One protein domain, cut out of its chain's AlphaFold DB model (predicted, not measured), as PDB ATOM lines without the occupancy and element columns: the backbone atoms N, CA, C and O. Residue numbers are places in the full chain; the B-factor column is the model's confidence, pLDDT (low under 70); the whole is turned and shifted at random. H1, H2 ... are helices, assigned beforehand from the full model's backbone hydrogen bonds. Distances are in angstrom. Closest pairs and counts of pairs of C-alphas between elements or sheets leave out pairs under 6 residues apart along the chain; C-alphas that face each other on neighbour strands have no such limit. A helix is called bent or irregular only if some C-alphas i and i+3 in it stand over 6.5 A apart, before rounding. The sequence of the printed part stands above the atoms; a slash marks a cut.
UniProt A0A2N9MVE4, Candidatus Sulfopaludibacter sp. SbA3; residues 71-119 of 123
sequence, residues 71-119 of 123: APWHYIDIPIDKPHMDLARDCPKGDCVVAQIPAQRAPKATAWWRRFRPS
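What this domain is: This is residues 71 to 119 of the 123 residues of a protein of Candidatus Sulfopaludibacter sp. SbA3 (UniProt A0A2N9MVE4). A long, thin model in which two helices, H3 and H4, follow each other nearly end to end with a corner between them and lead to one end, while a long loop, residues 75 to 86, runs out to the other end and folds back. The short helices H1 and H2 sit at the two ends of that loop, and H1 packs on the beginning of H3; residues 105 to 111 and 114 to 119 stick out. The printed part has 49 residues with four named helices, in the order H1, H2, H3, H4, and no named strand; its class is all helix. It is only just loose, close to extended, with a radius of gyration of the C-alphas of 14.1 A, and its C-alphas span 47 by 19 by 14 A, a rod in outline.

Where its parts are: H3, residues 97 to 105, is 12.7 A long from first to last C-alpha and begins with C-alpha 97 at (226.025, 230.876, 172.485). H3 is neither bent nor irregular, but only just: C-alphas 99 and 102 are 6.1 A apart. H4, residues 107 to 115, is 12.5 A long and ends with C-alpha 115 at (219.058, 210.672, 182.228). H1, residues 71 to 74, begins with C-alpha 71 at (229.893, 230.863, 181.450). H1 is neither bent nor irregular, but only just: C-alphas 71 and 74 are 6.0 A apart. H2 is residues 87 to 90, 5.1 A from first to last C-alpha.

How they stand to each other: H3 touches H1; their closest C-alphas, those of Val 97 and Trp 73, are 4.6 A apart. H3 and H4 are close but not clearly touching, their closest C-alphas being those of Ala 103 and Ala 109, 7.1 A apart. Their lines stand at a steep tilt of 68 degrees, only just short of about perpendicular, and they run the same way. H2 is apart from H1, H3 and H4, and H1 is apart from H4. Every O i to N i+4 pair is within hydrogen-bond range in H4, and 4 of 5 are in H3, while H1 and H2 are too short for such a pair.

The domain as a whole: The two C-alphas farthest apart, those of Asp 81 and Ser 119, are 47.5 A apart. The printed part has no cut. The link from H1 to H2 is long, 12 residues; that from H2 to H3 is short, 6 residues, and that from H3 to H4 is tight, 1 residue. Residues 105 to 111, of which 107 to 111 belong to H4, and residues 114 to 119 stand free; without them the body spans 39 by 16 by 13 A. The mean pLDDT of the printed part is 84.8, and residues 108 to 119 are under 70.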
ATOM      1  N   ALA A  71     230.002 229.408 181.529       94.44
ATOM      2  CA  ALA A  71     229.893 230.863 181.450       94.44
ATOM      3  C   ALA A  71     230.062 231.420 180.022       94.44
ATOM      4  O   ALA A  71     229.231 232.241 179.632       94.44
ATOM      5  N   PRO A  72     231.030 230.946 179.214       95.44
ATOM      6  CA  PRO A  72     231.183 231.384 177.824       95.44
ATOM      7  C   PRO A  72     229.986 231.049 176.920       95.44
ATOM      8  O   PRO A  72     229.751 231.716 175.918       95.44
ATOM      9  N   TRP A  73     229.152 230.069 177.292       96.19
ATOM     10  CA  TRP A  73     227.991 229.658 176.494       96.19
ATOM     11  C   TRP A  73     226.897 230.731 176.412       96.19
ATOM     12  O   TRP A  73     225.991 230.610 175.591       96.19
ATOM     13  N   HIS A  74     226.953 231.766 177.253       95.12
ATOM     14  CA  HIS A  74     225.940 232.823 177.327       95.12
ATOM     15  C   HIS A  74     226.194 233.981 176.351       95.12
ATOM     16  O   HIS A  74     225.341 234.857 176.218       95.12
ATOM     17  N   TYR A  75     227.346 234.018 175.680       94.81
ATOM     18  CA  TYR A  75     227.727 235.124 174.804       94.81
ATOM     19  C   TYR A  75     228.630 234.665 173.653       94.81
ATOM     20  O   TYR A  75     228.950 233.484 173.496       94.81
ATOM     21  N   ILE A  76     228.970 235.619 172.794       96.06
ATOM     22  CA  ILE A  76     230.051 235.544 171.818       96.06
ATOM     23  C   ILE A  76     230.687 236.931 171.752       96.06
ATOM     24  O   ILE A  76     229.982 237.923 171.563       96.06
ATOM     25  N   ASP A  77     231.999 236.996 171.941       95.25
ATOM     26  CA  ASP A  77     232.733 238.257 171.955       95.25
ATOM     27  C   ASP A  77     233.253 238.559 170.550       95.25
ATOM     28  O   ASP A  77     234.131 237.870 170.034       95.25
ATOM     29  N   ILE A  78     232.697 239.597 169.926       96.38
ATOM     30  CA  ILE A  78     233.103 240.070 168.600       96.38
ATOM     31  C   ILE A  78     233.924 241.350 168.798       96.38
ATOM     32  O   ILE A  78     233.423 242.289 169.425       96.38
ATOM     33  N   PRO A  79     235.166 241.433 168.287       96.25
ATOM     34  CA  PRO A  79     235.963 242.644 168.436       96.25
ATOM     35  C   PRO A  79     235.292 243.849 167.757       96.25
ATOM     36  O   PRO A  79     234.743 243.733 166.663       96.25
ATOM     37  N   ILE A  80     235.366 245.017 168.403       96.56
ATOM     38  CA  ILE A  80     234.665 246.249 167.986       96.56
ATOM     39  C   ILE A  80     235.061 246.694 166.569       96.56
ATOM     40  O   ILE A  80     234.260 247.286 165.852       96.56
ATOM     41  N   ASP A  81     236.295 246.407 166.152       96.94
ATOM     42  CA  ASP A  81     236.841 246.765 164.843       96.94
ATOM     43  C   ASP A  81     236.457 245.778 163.724       96.94
ATOM     44  O   ASP A  81     236.914 245.929 162.587       96.94
ATOM     45  N   LYS A  82     235.650 244.749 164.015       96.19
ATOM     46  CA  LYS A  82     235.220 243.753 163.028       96.19
ATOM     47  C   LYS A  82     233.788 244.022 162.572       96.19
ATOM     48  O   LYS A  82     232.897 244.176 163.401       96.19
ATOM     49  N   PRO A  83     233.531 244.020 161.252       94.31
ATOM     50  CA  PRO A  83     232.195 244.298 160.732       94.31
ATOM     51  C   PRO A  83     231.231 243.123 160.939       94.31
ATOM     52  O   PRO A  83     230.017 243.315 160.942       94.31
ATOM     53  N   HIS A  84     231.762 241.904 161.093       94.56
ATOM     54  CA  HIS A  84     230.983 240.674 161.153       94.56
ATOM     55  C   HIS A  84     231.587 239.650 162.122       94.56
ATOM     56  O   HIS A  84     232.805 239.605 162.350       94.56
ATOM     57  N   MET A  85     230.700 238.795 162.628       94.62
ATOM     58  CA  MET A  85     231.037 237.591 163.378       94.62
ATOM     59  C   MET A  85     231.799 236.604 162.488       94.62
ATOM     60  O   MET A  85     231.390 236.334 161.359       94.62
ATOM     61  N   ASP A  86     232.871 236.035 163.022       96.62
ATOM     62  CA  ASP A  86     233.648 234.962 162.406       96.62
ATOM     63  C   ASP A  86     233.815 233.848 163.438       96.62
ATOM     64  O   ASP A  86     234.505 234.024 164.436       96.62
ATOM     65  N   LEU A  87     233.189 232.690 163.215       95.25
ATOM     66  CA  LEU A  87     233.184 231.603 164.199       95.25
ATOM     67  C   LEU A  87     234.575 231.023 164.473       95.25
ATOM     68  O   LEU A  87     234.820 230.577 165.592       95.25
ATOM     69  N   ALA A  88     235.486 231.040 163.496       95.62
ATOM     70  CA  ALA A  88     236.840 230.531 163.699       95.62
ATOM     71  C   ALA A  88     237.639 231.436 164.650       95.62
ATOM     72  O   ALA A  88     238.451 230.949 165.436       95.62
ATOM     73  N   ARG A  89     237.377 232.746 164.600       96.06
ATOM     74  CA  ARG A  89     238.006 233.755 165.461       96.06
ATOM     75  C   ARG A  89     237.289 233.910 166.804       96.06
ATOM     76  O   ARG A  89     237.940 233.902 167.843       96.06
ATOM     77  N   ASP A  90     235.970 234.056 166.769       97.06
ATOM     78  CA  ASP A  90     235.135 234.497 167.894       97.06
ATOM     79  C   ASP A  90     234.605 233.315 168.731       97.06
ATOM     80  O   ASP A  90     234.178 233.491 169.870       97.06
ATOM     81  N   CYS A  91     234.638 232.086 168.197       96.75
ATOM     82  CA  CYS A  91     234.206 230.871 168.897       96.75
ATOM     83  C   CYS A  91     235.089 229.637 168.608       96.75
ATOM     84  O   CYS A  91     234.586 228.557 168.283       96.75
ATOM     85  N   PRO A  92     236.420 229.732 168.774       94.88
ATOM     86  CA  PRO A  92     237.352 228.684 168.346       94.88
ATOM     87  C   PRO A  92     237.163 227.344 169.074       94.88
ATOM     88  O   PRO A  92     237.516 226.294 168.545       94.88
ATOM     89  N   LYS A  93     236.618 227.365 170.297       93.81
ATOM     90  CA  LYS A  93     236.411 226.169 171.136       93.81
ATOM     91  C   LYS A  93     234.992 225.599 171.058       93.81
ATOM     92  O   LYS A  93     234.725 224.566 171.657       93.81
ATOM     93  N   GLY A  94     234.071 226.273 170.368       94.56
ATOM     94  CA  GLY A  94     232.650 225.907 170.383       94.56
ATOM     95  C   GLY A  94     231.922 226.225 171.698       94.56
ATOM     96  O   GLY A  94     230.744 225.906 171.838       94.56
ATOM     97  N   ASP A  95     232.576 226.877 172.659       94.69
ATOM     98  CA  ASP A  95     231.996 227.288 173.943       94.69
ATOM     99  C   ASP A  95     231.376 228.691 173.856       94.69
ATOM    100  O   ASP A  95     231.691 229.566 174.648       94.69
ATOM    101  N   CYS A  96     230.512 228.929 172.874       96.12
ATOM    102  CA  CYS A  96     229.804 230.201 172.709       96.12
ATOM    103  C   CYS A  96     228.321 229.963 172.421       96.12
ATOM    104  O   CYS A  96     227.930 228.880 171.969       96.12
ATOM    105  N   VAL A  97     227.490 230.988 172.611       95.12
ATOM    106  CA  VAL A  97     226.025 230.876 172.485       95.12
ATOM    107  C   VAL A  97     225.566 230.285 171.146       95.12
ATOM    108  O   VAL A  97     224.721 229.389 171.112       95.12
ATOM    109  N   VAL A  98     226.179 230.702 170.035       95.69
ATOM    110  CA  VAL A  98     225.814 230.239 168.685       95.69
ATOM    111  C   VAL A  98     226.194 228.782 168.418       95.69
ATOM    112  O   VAL A  98     225.487 228.102 167.678       95.69
ATOM    113  N   ALA A  99     227.255 228.271 169.046       95.31
ATOM    114  CA  ALA A  99     227.650 226.868 168.930       95.31
ATOM    115  C   ALA A  99     226.868 225.959 169.896       95.31
ATOM    116  O   ALA A  99     226.582 224.803 169.578       95.31
ATOM    117  N   GLN A 100     226.464 226.481 171.055       94.06
ATOM    118  CA  GLN A 100     225.784 225.691 172.079       94.06
ATOM    119  C   GLN A 100     224.300 225.461 171.778       94.06
ATOM    120  O   GLN A 100     223.789 224.387 172.082       94.06
ATOM    121  N   ILE A 101     223.610 226.383 171.094       93.00
ATOM    122  CA  ILE A 101     222.219 226.163 170.646       93.00
ATOM    123  C   ILE A 101     222.062 224.850 169.846       93.00
ATOM    124  O   ILE A 101     221.238 224.015 170.232       93.00
ATOM    125  N   PRO A 102     222.813 224.605 168.750       93.25
ATOM    126  CA  PRO A 102     222.713 223.337 168.031       93.25
ATOM    127  C   PRO A 102     223.244 222.149 168.849       93.25
ATOM    128  O   PRO A 102     222.674 221.063 168.753       93.25
ATOM    129  N   ALA A 103     224.260 222.335 169.700       90.56
ATOM    130  CA  ALA A 103     224.773 221.267 170.563       90.56
ATOM    131  C   ALA A 103     223.712 220.752 171.556       90.56
ATOM    132  O   ALA A 103     223.552 219.543 171.717       90.56
ATOM    133  N   GLN A 104     222.924 221.649 172.156       87.94
ATOM    134  CA  GLN A 104     221.831 221.301 173.076       87.94
ATOM    135  C   GLN A 104     220.623 220.668 172.367       87.94
ATOM    136  O   GLN A 104     219.836 219.952 172.987       87.94
ATOM    137  N   ARG A 105     220.491 220.879 171.051       86.88
ATOM    138  CA  ARG A 105     219.483 220.218 170.206       86.88
ATOM    139  C   ARG A 105     219.920 218.837 169.720       86.88
ATOM    140  O   ARG A 105     219.096 218.104 169.174       86.88
ATOM    141  N   ALA A 106     221.193 218.478 169.879       80.25
ATOM    142  CA  ALA A 106     221.713 217.216 169.379       80.25
ATOM    143  C   ALA A 106     221.102 216.018 170.136       80.25
ATOM    144  O   ALA A 106     220.891 216.101 171.352       80.25
ATOM    145  N   PRO A 107     220.911 214.856 169.480       73.25
ATOM    146  CA  PRO A 107     220.336 213.666 170.116       73.25
ATOM    147  C   PRO A 107     221.048 213.246 171.410       73.25
ATOM    148  O   PRO A 107     220.414 212.779 172.356       73.25
ATOM    149  N   LYS A 108     222.368 213.463 171.482       67.56
ATOM    150  CA  LYS A 108     223.187 213.184 172.670       67.56
ATOM    151  C   LYS A 108     222.805 214.066 173.865       67.56
ATOM    152  O   LYS A 108     222.736 213.560 174.982       67.56
ATOM    153  N   ALA A 109     222.513 215.347 173.638       65.12
ATOM    154  CA  ALA A 109     222.016 216.243 174.680       65.12
ATOM    155  C   ALA A 109     220.609 215.821 175.123       65.12
ATOM    156  O   ALA A 109     220.343 215.720 176.316       65.12
ATOM    157  N   THR A 110     219.732 215.448 174.185       61.56
ATOM    158  CA  THR A 110     218.402 214.902 174.511       61.56
ATOM    159  C   THR A 110     218.486 213.629 175.361       61.56
ATOM    160  O   THR A 110     217.697 213.451 176.287       61.56
ATOM    161  N   ALA A 111     219.447 212.743 175.085       58.47
ATOM    162  CA  ALA A 111     219.690 211.548 175.893       58.47
ATOM    163  C   ALA A 111     220.213 211.891 177.300       58.47
ATOM    164  O   ALA A 111     219.794 211.268 178.275       58.47
ATOM    165  N   TRP A 112     221.072 212.909 177.416       58.38
ATOM    166  CA  TRP A 112     221.527 213.422 178.708       58.38
ATOM    167  C   TRP A 112     220.363 213.992 179.531       58.38
ATOM    168  O   TRP A 112     220.191 213.575 180.672       58.38
ATOM    169  N   TRP A 113     219.489 214.818 178.943       60.34
ATOM    170  CA  TRP A 113     218.287 215.340 179.616       60.34
ATOM    171  C   TRP A 113     217.332 214.233 180.086       60.34
ATOM    172  O   TRP A 113     216.775 214.323 181.174       60.34
ATOM    173  N   ARG A 114     217.185 213.140 179.324       59.41
ATOM    174  CA  ARG A 114     216.388 211.970 179.751       59.41
ATOM    175  C   ARG A 114     216.993 211.238 180.955       59.41
ATOM    176  O   ARG A 114     216.258 210.626 181.724       59.41
ATOM    177  N   ARG A 115     218.323 211.262 181.097       56.59
ATOM    178  CA  ARG A 115     219.058 210.672 182.228       56.59
ATOM    179  C   ARG A 115     219.042 211.595 183.446       56.59
ATOM    180  O   ARG A 115     218.968 211.109 184.569       56.59
ATOM    181  N   PHE A 116     219.090 212.904 183.214       51.41
ATOM    182  CA  PHE A 116     219.049 213.962 184.215       51.41
ATOM    183  C   PHE A 116     217.593 214.261 184.615       51.41
ATOM    184  O   PHE A 116     217.115 215.380 184.474       51.41
ATOM    185  N   ARG A 117     216.862 213.244 185.093       51.84
ATOM    186  CA  ARG A 117     215.619 213.479 185.839       51.84
ATOM    187  C   ARG A 117     216.054 214.079 187.183       51.84
ATOM    188  O   ARG A 117     216.730 213.365 187.927       51.84
ATOM    189  N   PRO A 118     215.761 215.353 187.486       47.84
ATOM    190  CA  PRO A 118     216.172 215.944 188.752       47.84
ATOM    191  C   PRO A 118     215.502 215.146 189.872       47.84
ATOM    192  O   PRO A 118     214.280 215.019 189.900       47.84
ATOM    193  N   SER A 119     216.292 214.545 190.758       47.25
ATOM    194  CA  SER A 119     215.790 213.998 192.024       47.25
ATOM    195  C   SER A 119     215.519 215.097 193.054       47.25
ATOM    196  O   SER A 119     214.973 214.815 194.111       47.25
TER     197      SER A 119